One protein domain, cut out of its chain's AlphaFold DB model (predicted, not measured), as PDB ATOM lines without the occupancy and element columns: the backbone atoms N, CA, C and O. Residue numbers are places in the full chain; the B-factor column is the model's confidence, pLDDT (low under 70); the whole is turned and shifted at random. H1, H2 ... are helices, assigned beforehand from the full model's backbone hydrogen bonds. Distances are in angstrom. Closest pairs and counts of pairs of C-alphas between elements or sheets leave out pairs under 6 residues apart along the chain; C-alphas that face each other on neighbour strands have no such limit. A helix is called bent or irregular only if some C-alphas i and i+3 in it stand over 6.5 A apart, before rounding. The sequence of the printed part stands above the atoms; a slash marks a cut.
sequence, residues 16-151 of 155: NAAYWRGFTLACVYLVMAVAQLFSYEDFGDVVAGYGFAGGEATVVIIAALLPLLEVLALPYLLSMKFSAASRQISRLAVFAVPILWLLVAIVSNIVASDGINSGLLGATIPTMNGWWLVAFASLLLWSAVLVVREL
ATOM      1  N   ASN A  16      14.117 -48.382 -14.305       78.81
ATOM      2  CA  ASN A  16      13.655 -47.484 -13.248       78.81
ATOM      3  C   ASN A  16      13.090 -46.181 -13.829       78.81
ATOM      4  O   ASN A  16      13.803 -45.409 -14.469       78.81
ATOM      5  N   ALA A  17      11.813 -45.917 -13.540       81.62
ATOM      6  CA  ALA A  17      11.102 -44.713 -13.970       81.62
ATOM      7  C   ALA A  17      11.764 -43.405 -13.489       81.62
ATOM      8  O   ALA A  17      11.603 -42.369 -14.131       81.62
ATOM      9  N   ALA A  18      12.550 -43.440 -12.407       83.56
ATOM     10  CA  ALA A  18      13.282 -42.274 -11.911       83.56
ATOM     11  C   ALA A  18      14.295 -41.725 -12.934       83.56
ATOM     12  O   ALA A  18      14.448 -40.509 -13.056       83.56
ATOM     13  N   TYR A  19      14.949 -42.594 -13.716       82.50
ATOM     14  CA  TYR A  19      15.880 -42.151 -14.758       82.50
ATOM     15  C   TYR A  19      15.161 -41.464 -15.918       82.50
ATOM     16  O   TYR A  19      15.668 -40.481 -16.451       82.50
ATOM     17  N   TRP A  20      13.956 -41.924 -16.265       83.69
ATOM     18  CA  TRP A  20      13.113 -41.254 -17.256       83.69
ATOM     19  C   TRP A  20      12.678 -39.868 -16.790       83.69
ATOM     20  O   TRP A  20      12.755 -38.926 -17.569       83.69
ATOM     21  N   ARG A  21      12.311 -39.710 -15.512       87.56
ATOM     22  CA  ARG A  21      11.980 -38.395 -14.933       87.56
ATOM     23  C   ARG A  21      13.168 -37.433 -15.000       87.56
ATOM     24  O   ARG A  21      13.005 -36.290 -15.421       87.56
ATOM     25  N   GLY A  22      14.363 -37.909 -14.638       88.44
ATOM     26  CA  GLY A  22      15.601 -37.136 -14.768       88.44
ATOM     27  C   GLY A  22      15.902 -36.748 -16.214       88.44
ATOM     28  O   GLY A  22      16.221 -35.594 -16.482       88.44
ATOM     29  N   PHE A  23      15.719 -37.676 -17.156       88.94
ATOM     30  CA  PHE A  23      15.901 -37.422 -18.583       88.94
ATOM     31  C   PHE A  23      14.920 -36.379 -19.126       88.94
ATOM     32  O   PHE A  23      15.343 -35.450 -19.804       88.94
ATOM     33  N   THR A  24      13.629 -36.476 -18.796       91.19
ATOM     34  CA  THR A  24      12.634 -35.479 -19.215       91.19
ATOM     35  C   THR A  24      13.003 -34.090 -18.695       91.19
ATOM     36  O   THR A  24      12.988 -33.134 -19.465       91.19
ATOM     37  N   LEU A  25      13.404 -33.975 -17.424       92.75
ATOM     38  CA  LEU A  25      13.845 -32.697 -16.861       92.75
ATOM     39  C   LEU A  25      15.127 -32.185 -17.540       92.75
ATOM     40  O   LEU A  25      15.234 -30.993 -17.817       92.75
ATOM     41  N   ALA A  26      16.064 -33.081 -17.877       92.94
ATOM     42  CA  ALA A  26      17.260 -32.731 -18.641       92.94
ATOM     43  C   ALA A  26      16.907 -32.170 -20.021       92.94
ATOM     44  O   ALA A  26      17.489 -31.175 -20.435       92.94
ATOM     45  N   CYS A  27      15.945 -32.773 -20.724       93.06
ATOM     46  CA  CYS A  27      15.477 -32.269 -22.012       93.06
ATOM     47  C   CYS A  27      14.874 -30.868 -21.887       93.06
ATOM     48  O   CYS A  27      15.156 -30.026 -22.733       93.06
ATOM     49  N   VAL A  28      14.090 -30.601 -20.838       94.19
ATOM     50  CA  VAL A  28      13.519 -29.264 -20.603       94.19
ATOM     51  C   VAL A  28      14.630 -28.231 -20.407       94.19
ATOM     52  O   VAL A  28      14.640 -27.222 -21.107       94.19
ATOM     53  N   TYR A  29      15.601 -28.510 -19.531       94.38
ATOM     54  CA  TYR A  29      16.720 -27.591 -19.281       94.38
ATOM     55  C   TYR A  29      17.594 -27.411 -20.521       94.38
ATOM     56  O   TYR A  29      18.045 -26.310 -20.803       94.38
ATOM     57  N   LEU A  30      17.813 -28.477 -21.292       93.94
ATOM     58  CA  LEU A  30      18.589 -28.408 -22.523       93.94
ATOM     59  C   LEU A  30      17.901 -27.529 -23.573       93.94
ATOM     60  O   LEU A  30      18.568 -26.722 -24.210       93.94
ATOM     61  N   VAL A  31      16.587 -27.677 -23.764       93.88
ATOM     62  CA  VAL A  31      15.829 -26.861 -24.724       93.88
ATOM     63  C   VAL A  31      15.854 -25.391 -24.320       93.88
ATOM     64  O   VAL A  31      16.091 -24.544 -25.178       93.88
ATOM     65  N   MET A  32      15.660 -25.096 -23.032       93.38
ATOM     66  CA  MET A  32      15.759 -23.734 -22.502       93.38
ATOM     67  C   MET A  32      17.155 -23.150 -22.749       93.38
ATOM     68  O   MET A  32      17.265 -22.111 -23.399       93.38
ATOM     69  N   ALA A  33      18.210 -23.876 -22.375       92.75
ATOM     70  CA  ALA A  33      19.582 -23.396 -22.497       92.75
ATOM     71  C   ALA A  33      19.978 -23.166 -23.954       92.75
ATOM     72  O   ALA A  33      20.581 -22.151 -24.286       92.75
ATOM     73  N   VAL A  34      19.627 -24.096 -24.847       93.00
ATOM     74  CA  VAL A  34      19.920 -23.968 -26.280       93.00
ATOM     75  C   VAL A  34      19.163 -22.787 -26.880       93.00
ATOM     76  O   VAL A  34      19.761 -22.015 -27.623       93.00
ATOM     77  N   ALA A  35      17.882 -22.610 -26.548       91.19
ATOM     78  CA  ALA A  35      17.089 -21.492 -27.055       91.19
ATOM     79  C   ALA A  35      17.619 -20.135 -26.562       91.19
ATOM     80  O   ALA A  35      17.692 -19.187 -27.344       91.19
ATOM     81  N   GLN A  36      18.047 -20.057 -25.298       89.25
ATOM     82  CA  GLN A  36      18.683 -18.870 -24.723       89.25
ATOM     83  C   GLN A  36      20.032 -18.570 -25.388       89.25
ATOM     84  O   GLN A  36      20.263 -17.438 -25.807       89.25
ATOM     85  N   LEU A  37      20.902 -19.579 -25.533       89.56
ATOM     86  CA  LEU A  37      22.235 -19.432 -26.128       89.56
ATOM     87  C   LEU A  37      22.189 -19.097 -27.622       89.56
ATOM     88  O   LEU A  37      23.070 -18.397 -28.112       89.56
ATOM     89  N   PHE A  38      21.179 -19.577 -28.347       90.19
ATOM     90  CA  PHE A  38      21.022 -19.265 -29.767       90.19
ATOM     91  C   PHE A  38      20.727 -17.780 -30.002       90.19
ATOM     92  O   PHE A  38      21.222 -17.195 -30.958       90.19
ATOM     93  N   SER A  39      19.971 -17.162 -29.097       84.69
ATOM     94  CA  SER A  39      19.651 -15.734 -29.114       84.69
ATOM     95  C   SER A  39      20.426 -14.949 -28.058       84.69
ATOM     96  O   SER A  39      19.876 -14.026 -27.464       84.69
ATOM     97  N   TYR A  40      21.659 -15.351 -27.740       83.75
ATOM     98  CA  TYR A  40      22.391 -14.770 -26.609       83.75
ATOM     99  C   TYR A  40      22.640 -13.264 -26.770       83.75
ATOM    100  O   TYR A  40      22.580 -12.533 -25.785       83.75
ATOM    101  N   GLU A  41      22.872 -12.804 -28.004       83.19
ATOM    102  CA  GLU A  41      23.100 -11.388 -28.326       83.19
ATOM    103  C   GLU A  41      21.897 -10.519 -27.932       83.19
ATOM    104  O   GLU A  41      22.060  -9.520 -27.237       83.19
ATOM    105  N   ASP A  42      20.687 -10.970 -28.267       85.69
ATOM    106  CA  ASP A  42      19.431 -10.276 -27.953       85.69
ATOM    107  C   ASP A  42      18.897 -10.610 -26.547       85.69
ATOM    108  O   ASP A  42      17.988  -9.959 -26.027       85.69
ATOM    109  N   PHE A  43      19.427 -11.653 -25.899       83.38
ATOM    110  CA  PHE A  43      18.963 -12.082 -24.581       83.38
ATOM    111  C   PHE A  43      19.274 -11.045 -23.499       83.38
ATOM    112  O   PHE A  43      18.495 -10.898 -22.558       83.38
ATOM    113  N   GLY A  44      20.367 -10.290 -23.655       82.88
ATOM    114  CA  GLY A  44      20.693  -9.167 -22.774       82.88
ATOM    115  C   GLY A  44      19.562  -8.139 -22.703       82.88
ATOM    116  O   GLY A  44      19.163  -7.749 -21.606       82.88
ATOM    117  N   ASP A  45      18.968  -7.787 -23.844       84.50
ATOM    118  CA  ASP A  45      17.857  -6.831 -23.911       84.50
ATOM    119  C   ASP A  45      16.584  -7.381 -23.257       84.50
ATOM    120  O   ASP A  45      15.870  -6.661 -22.552       84.50
ATOM    121  N   VAL A  46      16.322  -8.683 -23.417       85.31
ATOM    122  CA  VAL A  46      15.200  -9.355 -22.745       85.31
ATOM    123  C   VAL A  46      15.368  -9.300 -21.224       85.31
ATOM    124  O   VAL A  46      14.427  -8.956 -20.511       85.31
ATOM    125  N   VAL A  47      16.575  -9.581 -20.723       84.56
ATOM    126  CA  VAL A  47      16.878  -9.551 -19.285       84.56
ATOM    127  C   VAL A  47      16.878  -8.121 -18.734       84.56
ATOM    128  O   VAL A  47      16.429  -7.901 -17.606       84.56
ATOM    129  N   ALA A  48      17.310  -7.131 -19.520       84.94
ATOM    130  CA  ALA A  48      17.196  -5.716 -19.168       84.94
ATOM    131  C   ALA A  48      15.734  -5.298 -18.959       84.94
ATOM    132  O   ALA A  48      15.429  -4.539 -18.035       84.94
ATOM    133  N   GLY A  49      14.821  -5.869 -19.749       81.94
ATOM    134  CA  GLY A  49      13.380  -5.670 -19.620       81.94
ATOM    135  C   GLY A  49      12.775  -6.141 -18.293       81.94
ATOM    136  O   GLY A  49      11.680  -5.703 -17.950       81.94
ATOM    137  N   TYR A  50      13.462  -6.981 -17.508       83.25
ATOM    138  CA  TYR A  50      12.943  -7.480 -16.226       83.25
ATOM    139  C   TYR A  50      12.932  -6.429 -15.110       83.25
ATOM    140  O   TYR A  50      12.255  -6.625 -14.101       83.25
ATOM    141  N   GLY A  51      13.683  -5.332 -15.259       78.00
ATOM    142  CA  GLY A  51      13.701  -4.245 -14.276       78.00
ATOM    143  C   GLY A  51      14.448  -4.570 -12.976       78.00
ATOM    144  O   GLY A  51      14.121  -4.023 -11.924       78.00
ATOM    145  N   PHE A  52      15.451  -5.456 -13.012       81.56
ATOM    146  CA  PHE A  52      16.276  -5.741 -11.833       81.56
ATOM    147  C   PHE A  52      17.033  -4.494 -11.344       81.56
ATOM    148  O   PHE A  52      17.680  -3.781 -12.113       81.56
ATOM    149  N   ALA A  53      17.009  -4.263 -10.027       72.94
ATOM    150  CA  ALA A  53      17.806  -3.221  -9.390       72.94
ATOM    151  C   ALA A  53      19.298  -3.600  -9.438       72.94
ATOM    152  O   ALA A  53      19.706  -4.588  -8.831       72.94
ATOM    153  N   GLY A  54      20.101  -2.822 -10.167       70.25
ATOM    154  CA  GLY A  54      21.540  -3.072 -10.346       70.25
ATOM    155  C   GLY A  54      22.086  -2.771 -11.747       70.25
ATOM    156  O   GLY A  54      23.297  -2.832 -11.956       70.25
ATOM    157  N   GLY A  55      21.220  -2.374 -12.687       79.44
ATOM    158  CA  GLY A  55      21.626  -1.875 -14.001       79.44
ATOM    159  C   GLY A  55      22.262  -2.950 -14.886       79.44
ATOM    160  O   GLY A  55      21.975  -4.139 -14.749       79.44
ATOM    161  N   GLU A  56      23.139  -2.530 -15.796       82.25
ATOM    162  CA  GLU A  56      23.725  -3.380 -16.845       82.25
ATOM    163  C   GLU A  56      24.516  -4.578 -16.290       82.25
ATOM    164  O   GLU A  56      24.431  -5.684 -16.819       82.25
ATOM    165  N   ALA A  57      25.217  -4.408 -15.164       85.81
ATOM    166  CA  ALA A  57      25.981  -5.493 -14.550       85.81
ATOM    167  C   ALA A  57      25.081  -6.664 -14.115       85.81
ATOM    168  O   ALA A  57      25.410  -7.825 -14.350       85.81
ATOM    169  N   THR A  58      23.925  -6.373 -13.511       85.06
ATOM    170  CA  THR A  58      22.969  -7.408 -13.090       85.06
ATOM    171  C   THR A  58      22.352  -8.119 -14.287       85.06
ATOM    172  O   THR A  58      22.181  -9.336 -14.242       85.06
ATOM    173  N   VAL A  59      22.081  -7.385 -15.368       85.44
ATOM    174  CA  VAL A  59      21.572  -7.944 -16.625       85.44
ATOM    175  C   VAL A  59      22.556  -8.953 -17.204       85.44
ATOM    176  O   VAL A  59      22.183 -10.102 -17.429       85.44
ATOM    177  N   VAL A  60      23.825  -8.567 -17.358       87.19
ATOM    178  CA  VAL A  60      24.875  -9.445 -17.898       87.19
ATOM    179  C   VAL A  60      25.065 -10.684 -17.022       87.19
ATOM    180  O   VAL A  60      25.169 -11.799 -17.536       87.19
ATOM    181  N   ILE A  61      25.065 -10.516 -15.695       89.81
ATOM    182  CA  ILE A  61      25.212 -11.638 -14.761       89.81
ATOM    183  C   ILE A  61      24.042 -12.615 -14.903       89.81
ATOM    184  O   ILE A  61      24.283 -13.811 -15.036       89.81
ATOM    185  N   ILE A  62      22.792 -12.146 -14.894       88.62
ATOM    186  CA  ILE A  62      21.615 -13.026 -14.992       88.62
ATOM    187  C   ILE A  62      21.554 -13.703 -16.366       88.62
ATOM    188  O   ILE A  62      21.328 -14.913 -16.430       88.62
ATOM    189  N   ALA A  63      21.812 -12.951 -17.440       87.38
ATOM    190  CA  ALA A  63      21.808 -13.456 -18.809       87.38
ATOM    191  C   ALA A  63      22.842 -14.572 -19.027       87.38
ATOM    192  O   ALA A  63      22.564 -15.541 -19.727       87.38
ATOM    193  N   ALA A  64      24.015 -14.478 -18.395       89.62
ATOM    194  CA  ALA A  64      25.026 -15.532 -18.447       89.62
ATOM    195  C   ALA A  64      24.709 -16.700 -17.498       89.62
ATOM    196  O   ALA A  64      24.931 -17.866 -17.830       89.62
ATOM    197  N   LEU A  65      24.207 -16.403 -16.299       92.44
ATOM    198  CA  LEU A  65      24.070 -17.379 -15.223       92.44
ATOM    199  C   LEU A  65      22.889 -18.336 -15.437       92.44
ATOM    200  O   LEU A  65      23.014 -19.508 -15.085       92.44
ATOM    201  N   LEU A  66      21.793 -17.883 -16.058       91.25
ATOM    202  CA  LEU A  66      20.651 -18.733 -16.428       91.25
ATOM    203  C   LEU A  66      21.062 -19.934 -17.308       91.25
ATOM    204  O   LEU A  66      21.005 -21.066 -16.813       91.25
ATOM    205  N   PRO A  67      21.566 -19.739 -18.545       91.56
ATOM    206  CA  PRO A  67      21.920 -20.853 -19.425       91.56
ATOM    207  C   PRO A  67      23.086 -21.676 -18.867       91.56
ATOM    208  O   PRO A  67      23.130 -22.897 -19.034       91.56
ATOM    209  N   LEU A  68      24.027 -21.045 -18.155       93.44
ATOM    210  CA  LEU A  68      25.163 -21.749 -17.560       93.44
ATOM    211  C   LEU A  68      24.708 -22.726 -16.472       93.44
ATOM    212  O   LEU A  68      25.154 -23.874 -16.462       93.44
ATOM    213  N   LEU A  69      23.798 -22.314 -15.584       93.62
ATOM    214  CA  LEU A  69      23.228 -23.208 -14.575       93.62
ATOM    215  C   LEU A  69      22.412 -24.341 -15.204       93.62
ATOM    216  O   LEU A  69      22.502 -25.479 -14.738       93.62
ATOM    217  N   GLU A  70      21.653 -24.051 -16.261       92.31
ATOM    218  CA  GLU A  70      20.869 -25.052 -16.989       92.31
ATOM    219  C   GLU A  70      21.772 -26.142 -17.582       92.31
ATOM    220  O   GLU A  70      21.522 -27.330 -17.368       92.31
ATOM    221  N   VAL A  71      22.888 -25.759 -18.213       92.88
ATOM    222  CA  VAL A  71      23.895 -26.702 -18.725       92.88
ATOM    223  C   VAL A  71      24.600 -27.446 -17.586       92.88
ATOM    224  O   VAL A  71      24.803 -28.660 -17.666       92.88
ATOM    225  N   LEU A  72      24.942 -26.755 -16.496       92.62
ATOM    226  CA  LEU A  72      25.647 -27.345 -15.353       92.62
ATOM    227  C   LEU A  72      24.788 -28.378 -14.606       92.62
ATOM    228  O   LEU A  72      25.327 -29.294 -13.981       92.62
ATOM    229  N   ALA A  73      23.463 -28.287 -14.692       91.19
ATOM    230  CA  ALA A  73      22.526 -29.257 -14.129       91.19
ATOM    231  C   ALA A  73      22.427 -30.570 -14.939       91.19
ATOM    232  O   ALA A  73      22.092 -31.618 -14.374       91.19
ATOM    233  N   LEU A  74      22.756 -30.557 -16.239       90.38
ATOM    234  CA  LEU A  74      22.601 -31.718 -17.129       90.38
ATOM    235  C   LEU A  74      23.395 -32.966 -16.700       90.38
ATOM    236  O   LEU A  74      22.810 -34.053 -16.726       90.38
ATOM    237  N   PRO A  75      24.674 -32.885 -16.267       87.06
ATOM    238  CA  PRO A  75      25.442 -34.061 -15.855       87.06
ATOM    239  C   PRO A  75      24.763 -34.880 -14.750       87.06
ATOM    240  O   PRO A  75      24.788 -36.113 -14.790       87.06
ATOM    241  N   TYR A  76      24.132 -34.215 -13.776       86.94
ATOM    242  CA  TYR A  76      23.381 -34.881 -12.716       86.94
ATOM    243  C   TYR A  76      22.085 -35.505 -13.243       86.94
ATOM    244  O   TYR A  76      21.818 -36.672 -12.950       86.94
ATOM    245  N   LEU A  77      21.307 -34.766 -14.040       86.00
ATOM    246  CA  LEU A  77      20.019 -35.230 -14.571       86.00
ATOM    247  C   LEU A  77      20.174 -36.425 -15.522       86.00
ATOM    248  O   LEU A  77      19.409 -37.385 -15.450       86.00
ATOM    249  N   LEU A  78      21.221 -36.412 -16.348       85.19
ATOM    250  CA  LEU A  78      21.574 -37.504 -17.258       85.19
ATOM    251  C   LEU A  78      22.336 -38.644 -16.568       85.19
ATOM    252  O   LEU A  78      22.675 -39.640 -17.206       85.19
ATOM    253  N   SER A  79      22.600 -38.535 -15.259       80.81
ATOM    254  CA  SER A  79      23.326 -39.548 -14.482       80.81
ATOM    255  C   SER A  79      24.688 -39.920 -15.090       80.81
ATOM    256  O   SER A  79      25.076 -41.099 -15.106       80.81
ATOM    257  N   MET A  80      25.412 -38.913 -15.590       81.38
ATOM    258  CA  MET A  80      26.755 -39.070 -16.149       81.38
ATOM    259  C   MET A  80      27.768 -39.463 -15.065       81.38
ATOM    260  O   MET A  80      27.647 -39.096 -13.893       81.38
ATOM    261  N   LYS A  81      28.796 -40.220 -15.462       74.12
ATOM    262  CA  LYS A  81      29.893 -40.616 -14.571       74.12
ATOM    263  C   LYS A  81      30.851 -39.432 -14.393       74.12
ATOM    264  O   LYS A  81      31.646 -39.152 -15.279       74.12
ATOM    265  N   PHE A  82      30.768 -38.759 -13.250       73.50
ATOM    266  CA  PHE A  82      31.651 -37.659 -12.850       73.50
ATOM    267  C   PHE A  82      32.190 -37.870 -11.434       73.50
ATOM    268  O   PHE A  82      31.684 -38.703 -10.677       73.50
ATOM    269  N   SER A  83      33.207 -37.087 -11.061       83.94
ATOM    270  CA  SER A  83      33.714 -37.045  -9.688       83.94
ATOM    271  C   SER A  83      32.603 -36.660  -8.701       83.94
ATOM    272  O   SER A  83      31.665 -35.932  -9.037       83.94
ATOM    273  N   ALA A  84      32.707 -37.132  -7.454       81.12
ATOM    274  CA  ALA A  84      31.693 -36.877  -6.429       81.12
ATOM    275  C   ALA A  84      31.433 -35.374  -6.207       81.12
ATOM    276  O   ALA A  84      30.281 -34.975  -6.029       81.12
ATOM    277  N   ALA A  85      32.482 -34.545  -6.282       84.81
ATOM    278  CA  ALA A  85      32.384 -33.091  -6.164       84.81
ATOM    279  C   ALA A  85      31.608 -32.470  -7.336       84.81
ATOM    280  O   ALA A  85      30.628 -31.763  -7.118       84.81
ATOM    281  N   SER A  86      31.970 -32.799  -8.581       83.81
ATOM    282  CA  SER A  86      31.268 -32.299  -9.775       83.81
ATOM    283  C   SER A  86      29.790 -32.710  -9.782       83.81
ATOM    284  O   SER A  86      28.911 -31.905 -10.089       83.81
ATOM    285  N   ARG A  87      29.486 -33.928  -9.317       84.56
ATOM    286  CA  ARG A  87      28.106 -34.399  -9.165       84.56
ATOM    287  C   ARG A  87      27.310 -33.595  -8.135       84.56
ATOM    288  O   ARG A  87      26.116 -33.383  -8.335       84.56
ATOM    289  N   GLN A  88      27.933 -33.166  -7.036       86.94
ATOM    290  CA  GLN A  88      27.272 -32.314  -6.042       86.94
ATOM    291  C   GLN A  88      26.995 -30.914  -6.589       86.94
ATOM    292  O   GLN A  88      25.887 -30.419  -6.406       86.94
ATOM    293  N   ILE A  89      27.951 -30.312  -7.301       90.12
ATOM    294  CA  ILE A  89      27.761 -28.996  -7.932       90.12
ATOM    295  C   ILE A  89      26.618 -29.073  -8.954       90.12
ATOM    296  O   ILE A  89      25.697 -28.262  -8.914       90.12
ATOM    297  N   SER A  90      26.607 -30.110  -9.794       89.81
ATOM    298  CA  SER A  90      25.532 -30.331 -10.765       89.81
ATOM    299  C   SER A  90      24.170 -30.550 -10.093       89.81
ATOM    300  O   SER A  90      23.166 -29.980 -10.513       89.81
ATOM    301  N   ARG A  91      24.130 -31.275  -8.967       89.94
ATOM    302  CA  ARG A  91      22.914 -31.416  -8.151       89.94
ATOM    303  C   ARG A  91      22.414 -30.078  -7.601       89.94
ATOM    304  O   ARG A  91      21.207 -29.874  -7.534       89.94
ATOM    305  N   LEU A  92      23.310 -29.194  -7.166       92.75
ATOM    306  CA  LEU A  92      22.930 -27.861  -6.694       92.75
ATOM    307  C   LEU A  92      22.370 -27.017  -7.840       92.75
ATOM    308  O   LEU A  92      21.348 -26.363  -7.655       92.75
ATOM    309  N   ALA A  93      22.967 -27.099  -9.031       93.00
ATOM    310  CA  ALA A  93      22.459 -26.402 -10.210       93.00
ATOM    311  C   ALA A  93      21.038 -26.836 -10.594       93.00
ATOM    312  O   ALA A  93      20.228 -25.987 -10.951       93.00
ATOM    313  N   VAL A  94      20.688 -28.117 -10.418       92.44
ATOM    314  CA  VAL A  94      19.312 -28.606 -10.646       92.44
ATOM    315  C   VAL A  94      18.272 -27.821  -9.839       92.44
ATOM    316  O   VAL A  94      17.180 -27.584 -10.349       92.44
ATOM    317  N   PHE A  95      18.610 -27.385  -8.620       94.50
ATOM    318  CA  PHE A  95      17.751 -26.523  -7.802       94.50
ATOM    319  C   PHE A  95      17.940 -25.034  -8.082       94.50
ATOM    320  O   PHE A  95      16.975 -24.280  -8.014       94.50
ATOM    321  N   ALA A  96      19.162 -24.603  -8.387       93.88
ATOM    322  CA  ALA A  96      19.458 -23.196  -8.624       93.88
ATOM    323  C   ALA A  96      18.689 -22.645  -9.836       93.88
ATOM    324  O   ALA A  96      18.162 -21.542  -9.750       93.88
ATOM    325  N   VAL A  97      18.558 -23.430 -10.913       94.12
ATOM    326  CA  VAL A  97      17.801 -23.056 -12.123       94.12
ATOM    327  C   VAL A  97      16.358 -22.628 -11.802       94.12
ATOM    328  O   VAL A  97      16.011 -21.481 -12.073       94.12
ATOM    329  N   PRO A  98      15.499 -23.475 -11.200       94.75
ATOM    330  CA  PRO A  98      14.108 -23.115 -10.951       94.75
ATOM    331  C   PRO A  98      13.955 -22.047  -9.868       94.75
ATOM    332  O   PRO A  98      13.012 -21.266  -9.926       94.75
ATOM    333  N   ILE A  99      14.874 -21.977  -8.897       95.19
ATOM    334  CA  ILE A  99      14.889 -20.895  -7.901       95.19
ATOM    335  C   ILE A  99      15.153 -19.554  -8.587       95.19
ATOM    336  O   ILE A  99      14.443 -18.584  -8.334       95.19
ATOM    337  N   LEU A 100      16.149 -19.499  -9.472       93.44
ATOM    338  CA  LEU A 100      16.467 -18.283 -10.206       93.44
ATOM    339  C   LEU A 100      15.326 -17.891 -11.147       93.44
ATOM    340  O   LEU A 100      14.930 -16.731 -11.157       93.44
ATOM    341  N   TRP A 101      14.736 -18.859 -11.851       94.38
ATOM    342  CA  TRP A 101      13.549 -18.628 -12.674       94.38
ATOM    343  C   TRP A 101      12.354 -18.122 -11.865       94.38
ATOM    344  O   TRP A 101      11.648 -17.239 -12.336       94.38
ATOM    345  N   LEU A 102      12.141 -18.615 -10.642       93.50
ATOM    346  CA  LEU A 102      11.099 -18.098  -9.752       93.50
ATOM    347  C   LEU A 102      11.349 -16.642  -9.365       93.50
ATOM    348  O   LEU A 102      10.420 -15.840  -9.392       93.50
ATOM    349  N   LEU A 103      12.592 -16.292  -9.028       92.00
ATOM    350  CA  LEU A 103      12.961 -14.913  -8.713       92.00
ATOM    351  C   LEU A 103      12.748 -13.997  -9.919       92.00
ATOM    352  O   LEU A 103      12.107 -12.960  -9.777       92.00
ATOM    353  N   VAL A 104      13.220 -14.407 -11.101       90.62
ATOM    354  CA  VAL A 104      13.001 -13.685 -12.363       90.62
ATOM    355  C   VAL A 104      11.511 -13.509 -12.623       90.62
ATOM    356  O   VAL A 104      11.082 -12.388 -12.859       90.62
ATOM    357  N   ALA A 105      10.715 -14.571 -12.501       91.50
ATOM    358  CA  ALA A 105       9.281 -14.526 -12.752       91.50
ATOM    359  C   ALA A 105       8.533 -13.598 -11.788       91.50
ATOM    360  O   ALA A 105       7.632 -12.876 -12.201       91.50
ATOM    361  N   ILE A 106       8.884 -13.605 -10.501       90.88
ATOM    362  CA  ILE A 106       8.245 -12.731  -9.510       90.88
ATOM    363  C   ILE A 106       8.631 -11.272  -9.769       90.88
ATOM    364  O   ILE A 106       7.758 -10.411  -9.821       90.88
ATOM    365  N   VAL A 107       9.923 -10.992  -9.958       88.94
ATOM    366  CA  VAL A 107      10.410  -9.627 -10.193       88.94
ATOM    367  C   VAL A 107       9.850  -9.072 -11.498       88.94
ATOM    368  O   VAL A 107       9.323  -7.963 -11.497       88.94
ATOM    369  N   SER A 108       9.876  -9.852 -12.581       86.56
ATOM    370  CA  SER A 108       9.358  -9.420 -13.879       86.56
ATOM    371  C   SER A 108       7.858  -9.126 -13.830       86.56
ATOM    372  O   SER A 108       7.411  -8.202 -14.489       86.56
ATOM    373  N   ASN A 109       7.060  -9.864 -13.051       86.94
ATOM    374  CA  ASN A 109       5.622  -9.591 -12.922       86.94
ATOM    375  C   ASN A 109       5.306  -8.383 -12.022       86.94
ATOM    376  O   ASN A 109       4.219  -7.826 -12.121       86.94
ATOM    377  N   ILE A 110       6.211  -7.996 -11.119       87.31
ATOM    378  CA  ILE A 110       5.999  -6.860 -10.205       87.31
ATOM    379  C   ILE A 110       6.528  -5.553 -10.803       87.31
ATOM    380  O   ILE A 110       5.935  -4.497 -10.592       87.31
ATOM    381  N   VAL A 111       7.672  -5.615 -11.489       84.94
ATOM    382  CA  VAL A 111       8.442  -4.433 -11.899       84.94
ATOM    383  C   VAL A 111       8.363  -4.179 -13.402       84.94
ATOM    384  O   VAL A 111       8.331  -3.019 -13.816       84.94
ATOM    385  N   ALA A 112       8.345  -5.229 -14.227       76.00
ATOM    386  CA  ALA A 112       8.307  -5.062 -15.674       76.00
ATOM    387  C   ALA A 112       6.885  -4.756 -16.167       76.00
ATOM    388  O   ALA A 112       5.892  -5.044 -15.503       76.00
ATOM    389  N   SER A 113       6.791  -4.163 -17.357       67.00
ATOM    390  CA  SER A 113       5.500  -3.919 -18.003       67.00
ATOM    391  C   SER A 113       4.896  -5.226 -18.528       67.00
ATOM    392  O   SER A 113       5.612  -6.087 -19.052       67.00
ATOM    393  N   ASP A 114       3.576  -5.362 -18.415       60.97
ATOM    394  CA  ASP A 114       2.840  -6.509 -18.948       60.97
ATOM    395  C   ASP A 114       3.087  -6.681 -20.459       60.97
ATOM    396  O   ASP A 114       3.117  -5.712 -21.218       60.97
ATOM    397  N   GLY A 115       3.250  -7.929 -20.909       62.62
ATOM    398  CA  GLY A 115       3.389  -8.261 -22.333       62.62
ATOM    399  C   GLY A 115       4.819  -8.286 -22.892       62.62
ATOM    400  O   GLY A 115       4.998  -8.642 -24.056       62.62
ATOM    401  N   ILE A 116       5.841  -7.963 -22.089       77.31
ATOM    402  CA  ILE A 116       7.261  -8.091 -22.477       77.31
ATOM    403  C   ILE A 116       7.652  -9.577 -22.611       77.31
ATOM    404  O   ILE A 116       7.006 -10.447 -22.031       77.31
ATOM    405  N   ASN A 117       8.699  -9.893 -23.381       85.69
ATOM    406  CA  ASN A 117       9.237 -11.252 -23.475       85.69
ATOM    407  C   ASN A 117       9.712 -11.763 -22.096       85.69
ATOM    408  O   ASN A 117      10.460 -11.091 -21.394       85.69
ATOM    409  N   SER A 118       9.300 -12.971 -21.721       84.31
ATOM    410  CA  SER A 118       9.631 -13.637 -20.462       84.31
ATOM    411  C   SER A 118      11.035 -14.252 -20.463       84.31
ATOM    412  O   SER A 118      11.493 -14.717 -19.423       84.31
ATOM    413  N   GLY A 119      11.660 -14.350 -21.643       86.88
ATOM    414  CA  GLY A 119      13.011 -14.866 -21.863       86.88
ATOM    415  C   GLY A 119      13.221 -16.342 -21.538       86.88
ATOM    416  O   GLY A 119      14.360 -16.803 -21.559       86.88
ATOM    417  N   LEU A 120      12.152 -17.108 -21.283       89.06
ATOM    418  CA  LEU A 120      12.239 -18.538 -20.959       89.06
ATOM    419  C   LEU A 120      12.981 -19.330 -22.044       89.06
ATOM    420  O   LEU A 120      13.784 -20.215 -21.750       89.06
ATOM    421  N   LEU A 121      12.722 -18.964 -23.298       90.19
ATOM    422  CA  LEU A 121      13.329 -19.530 -24.501       90.19
ATOM    423  C   LEU A 121      14.225 -18.500 -25.213       90.19
ATOM    424  O   LEU A 121      14.374 -18.535 -26.434       90.19
ATOM    425  N   GLY A 122      14.785 -17.554 -24.454       86.62
ATOM    426  CA  GLY A 122      15.566 -16.444 -24.989       86.62
ATOM    427  C   GLY A 122      14.741 -15.458 -25.824       86.62
ATOM    428  O   GLY A 122      13.529 -15.315 -25.646       86.62
ATOM    429  N   ALA A 123      15.410 -14.771 -26.751       85.00
ATOM    430  CA  ALA A 123      14.764 -13.982 -27.799       85.00
ATOM    431  C   ALA A 123      14.311 -14.854 -28.990       85.00
ATOM    432  O   ALA A 123      13.490 -14.411 -29.788       85.00
ATOM    433  N   THR A 124      14.789 -16.106 -29.080       81.31
ATOM    434  CA  THR A 124      14.451 -17.050 -30.162       81.31
ATOM    435  C   THR A 124      12.947 -17.304 -30.270       81.31
ATOM    436  O   THR A 124      12.384 -17.260 -31.362       81.31
ATOM    437  N   ILE A 125      12.290 -17.591 -29.142       84.06
ATOM    438  CA  ILE A 125      10.834 -17.754 -29.085       84.06
ATOM    439  C   ILE A 125      10.298 -16.773 -28.041       84.06
ATOM    440  O   ILE A 125      10.375 -17.066 -26.842       84.06
ATOM    441  N   PRO A 126       9.758 -15.613 -28.467       84.12
ATOM    442  CA  PRO A 126       9.212 -14.647 -27.536       84.12
ATOM    443  C   PRO A 126       8.009 -15.264 -26.833       84.12
ATOM    444  O   PRO A 126       7.033 -15.691 -27.452       84.12
ATOM    445  N   THR A 127       8.100 -15.330 -25.514       86.00
ATOM    446  CA  THR A 127       7.053 -15.863 -24.645       86.00
ATOM    447  C   THR A 127       6.518 -14.710 -23.824       86.00
ATOM    448  O   THR A 127       7.287 -13.924 -23.294       86.00
ATOM    449  N   MET A 128       5.202 -14.542 -23.757       88.38
ATOM    450  CA  MET A 128       4.639 -13.383 -23.071       88.38
ATOM    451  C   MET A 128       4.888 -13.498 -21.567       88.38
ATOM    452  O   MET A 128       4.549 -14.520 -20.977       88.38
ATOM    453  N   ASN A 129       5.466 -12.479 -20.935       87.38
ATOM    454  CA  ASN A 129       5.645 -12.456 -19.489       87.38
ATOM    455  C   ASN A 129       4.281 -12.434 -18.782       87.38
ATOM    456  O   ASN A 129       3.332 -11.807 -19.252       87.38
ATOM    457  N   GLY A 130       4.179 -13.152 -17.665       88.31
ATOM    458  CA  GLY A 130       2.952 -13.236 -16.878       88.31
ATOM    459  C   GLY A 130       3.044 -14.251 -15.741       88.31
ATOM    460  O   GLY A 130       4.030 -14.981 -15.609       88.31
ATOM    461  N   TRP A 131       1.984 -14.347 -14.935       89.75
ATOM    462  CA  TRP A 131       1.931 -15.221 -13.752       89.75
ATOM    463  C   TRP A 131       2.053 -16.716 -14.063       89.75
ATOM    464  O   TRP A 131       2.436 -17.504 -13.195       89.75
ATOM    465  N   TRP A 132       1.787 -17.124 -15.308       92.00
ATOM    466  CA  TRP A 132       2.033 -18.496 -15.751       92.00
ATOM    467  C   TRP A 132       3.513 -18.883 -15.607       92.00
ATOM    468  O   TRP A 132       3.797 -20.044 -15.324       92.00
ATOM    469  N   LEU A 133       4.445 -17.928 -15.729       91.88
ATOM    470  CA  LEU A 133       5.876 -18.174 -15.561       91.88
ATOM    471  C   LEU A 133       6.209 -18.530 -14.107       91.88
ATOM    472  O   LEU A 133       7.002 -19.435 -13.863       91.88
ATOM    473  N   VAL A 134       5.547 -17.892 -13.134       93.38
ATOM    474  CA  VAL A 134       5.685 -18.232 -11.706       93.38
ATOM    475  C   VAL A 134       5.167 -19.646 -11.450       93.38
ATOM    476  O   VAL A 134       5.824 -20.436 -10.767       93.38
ATOM    477  N   ALA A 135       4.022 -20.007 -12.037       94.75
ATOM    478  CA  ALA A 135       3.478 -21.358 -11.929       94.75
ATOM    479  C   ALA A 135       4.410 -22.395 -12.581       94.75
ATOM    480  O   ALA A 135       4.710 -23.425 -11.978       94.75
ATOM    481  N   PHE A 136       4.930 -22.099 -13.773       94.56
ATOM    482  CA  PHE A 136       5.883 -22.945 -14.485       94.56
ATOM    483  C   PHE A 136       7.180 -23.146 -13.691       94.56
ATOM    484  O   PHE A 136       7.594 -24.284 -13.472       94.56
ATOM    485  N   ALA A 137       7.785 -22.070 -13.184       94.44
ATOM    486  CA  ALA A 137       9.002 -22.139 -12.380       94.44
ATOM    487  C   ALA A 137       8.772 -22.886 -11.048       94.44
ATOM    488  O   ALA A 137       9.628 -23.656 -10.610       94.44
ATOM    489  N   SER A 138       7.581 -22.759 -10.449       94.31
ATOM    490  CA  SER A 138       7.177 -23.542  -9.267       94.31
ATOM    491  C   SER A 138       7.093 -25.040  -9.573       94.31
ATOM    492  O   SER A 138       7.579 -25.870  -8.803       94.31
ATOM    493  N   LEU A 139       6.502 -25.401 -10.715       95.19
ATOM    494  CA  LEU A 139       6.412 -26.790 -11.170       95.19
ATOM    495  C   LEU A 139       7.784 -27.359 -11.543       95.19
ATOM    496  O   LEU A 139       8.062 -28.525 -11.248       95.19
ATOM    497  N   LEU A 140       8.666 -26.549 -12.135       93.94
ATOM    498  CA  LEU A 140      10.059 -26.921 -12.365       93.94
ATOM    499  C   LEU A 140      10.789 -27.184 -11.048       93.94
ATOM    500  O   LEU A 140      11.462 -28.206 -10.928       93.94
ATOM    501  N   LEU A 141      10.613 -26.322 -10.041       94.88
ATOM    502  CA  LEU A 141      11.200 -26.522  -8.716       94.88
ATOM    503  C   LEU A 141      10.719 -27.834  -8.092       94.88
ATOM    504  O   LEU A 141      11.521 -28.620  -7.588       94.88
ATOM    505  N   TRP A 142       9.416 -28.101  -8.159       94.88
ATOM    506  CA  TRP A 142       8.853 -29.351  -7.662       94.88
ATOM    507  C   TRP A 142       9.413 -30.571  -8.404       94.88
ATOM    508  O   TRP A 142       9.811 -31.556  -7.780       94.88
ATOM    509  N   SER A 143       9.524 -30.486  -9.730       92.19
ATOM    510  CA  SER A 143      10.112 -31.537 -10.566       92.19
ATOM    511  C   SER A 143      11.574 -31.796 -10.198       92.19
ATOM    512  O   SER A 143      11.971 -32.950 -10.048       92.19
ATOM    513  N   ALA A 144      12.356 -30.740  -9.958       92.88
ATOM    514  CA  ALA A 144      13.729 -30.835  -9.468       92.88
ATOM    515  C   ALA A 144      13.805 -31.549  -8.106       92.88
ATOM    516  O   ALA A 144      14.633 -32.445  -7.924       92.88
ATOM    517  N   VAL A 145      12.906 -31.225  -7.167       93.56
ATOM    518  CA  VAL A 145      12.810 -31.908  -5.863       93.56
ATOM    519  C   VAL A 145      12.514 -33.396  -6.035       93.56
ATOM    520  O   VAL A 145      13.201 -34.219  -5.427       93.56
ATOM    521  N   LEU A 146      11.527 -33.760  -6.857       90.56
ATOM    522  CA  LEU A 146      11.171 -35.162  -7.098       90.56
ATOM    523  C   LEU A 146      12.339 -35.935  -7.717       90.56
ATOM    524  O   LEU A 146      12.757 -36.958  -7.178       90.56
ATOM    525  N   VAL A 147      12.922 -35.399  -8.789       89.81
ATOM    526  CA  VAL A 147      14.031 -36.027  -9.514       89.81
ATOM    527  C   VAL A 147      15.232 -36.248  -8.597       89.81
ATOM    528  O   VAL A 147      15.786 -37.343  -8.566       89.81
ATOM    529  N   VAL A 148      15.608 -35.258  -7.787       88.88
ATOM    530  CA  VAL A 148      16.738 -35.383  -6.856       88.88
ATOM    531  C   VAL A 148      16.463 -36.379  -5.720       88.88
ATOM    532  O   VAL A 148      17.401 -37.011  -5.225       88.88
ATOM    533  N   ARG A 149      15.209 -36.509  -5.267       88.00
ATOM    534  CA  ARG A 149      14.833 -37.470  -4.214       88.00
ATOM    535  C   ARG A 149      14.806 -38.905  -4.726       88.00
ATOM    536  O   ARG A 149      15.158 -39.813  -3.978       88.00
ATOM    537  N   GLU A 150      14.388 -39.102  -5.969       84.88
ATOM    538  CA  GLU A 150      14.141 -40.426  -6.542       84.88
ATOM    539  C   GLU A 150      15.321 -40.979  -7.344       84.88
ATOM    540  O   GLU A 150      15.431 -42.197  -7.481       84.88
ATOM    541  N   LEU A 151      16.212 -40.121  -7.862       80.00
ATOM    542  CA  LEU A 151      17.390 -40.563  -8.604       80.00
ATOM    543  C   LEU A 151      18.308 -41.392  -7.697       80.00
ATOM    544  O   LEU A 151      18.902 -40.863  -6.747       80.00
TER     545      LEU A 151
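AT A GLANCE: This is residues 16 to 151 of the 155 residues of an uncharacterized protein of Candidatus Saccharibacteria bacterium 32-50-10 (UniProt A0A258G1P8). Four long helices, H4, H5, H3 and H1, form an elongated up-and-down bundle, each running against the one before it in the chain. H4 and H5 lie side by side, H3 crosses H4, and H1 meets H5 near one end and spreads from it as a V; at the open end lie short H2 and the loop of residues 112 to 130. The 136 printed residues hold five named helices, H1 to H5 in chain order, and no named strand: all helix. The whole is compact, with a radius of gyration of the C-alphas of 14.8 A and spans of 44 by 25 by 24 A.

IN THESE COORDINATES: H4, residues 84 to 111, is 40.3 A long, from C-alpha 84 at (31.693, -36.877, -6.429), with a kink of 26 degrees near residue 96. H3, residues 55 to 77, is 33.4 A long and only just irregular: C-alphas 72 and 75 are 6.7 A apart. H1, residues 17 to 38, measures 31.6 A and begins at (11.102, -44.713, -13.970). H5, residues 131 to 150, measures 28.9 A and ends at (14.141, -40.426, -6.542). H2 is residues 40 to 48, 12.8 A.

HOW THE PARTS SIT: The hub, H3, touches H4 residues 87 to 100 alone, closest at C-alphas Ala 73 and Ser 90, 4.6 A, in a hairpin at a steep tilt of 42 degrees. H4 and H5, also a hairpin, touch at a shallow tilt of 17 degrees, closest at C-alphas Pro 98 and Leu 141, 5.0 A. H1 touches H3 at a shallow tilt of 32 degrees, opposite ways, closest at C-alphas Ala 33 and Pro 67, 4.6 A. Residues 18 to 25 of H1 alone touch H5, closest at C-alphas Gly 22 and Val 147, 5.6 A. H2 touches H3 residues 55 to 63 alone, closest at C-alphas Ala 48 and Val 59, 5.5 A; it is apart from H4 and H5. Every O i to N i+4 pair is within hydrogen-bond range in H1 and H5; the counts are 3 of 5 in H2, 15 of 19 in H3 and 22 of 24 in H4.

THE WHOLE: The C-alphas farthest apart, Asn 16 and Gly 55, are 46.3 A apart. The printed part has no cut, and the link from H4 to H5, 19 residues, is long. The mean pLDDT of the printed part is 87.4, with residues 113 to 115 under 70.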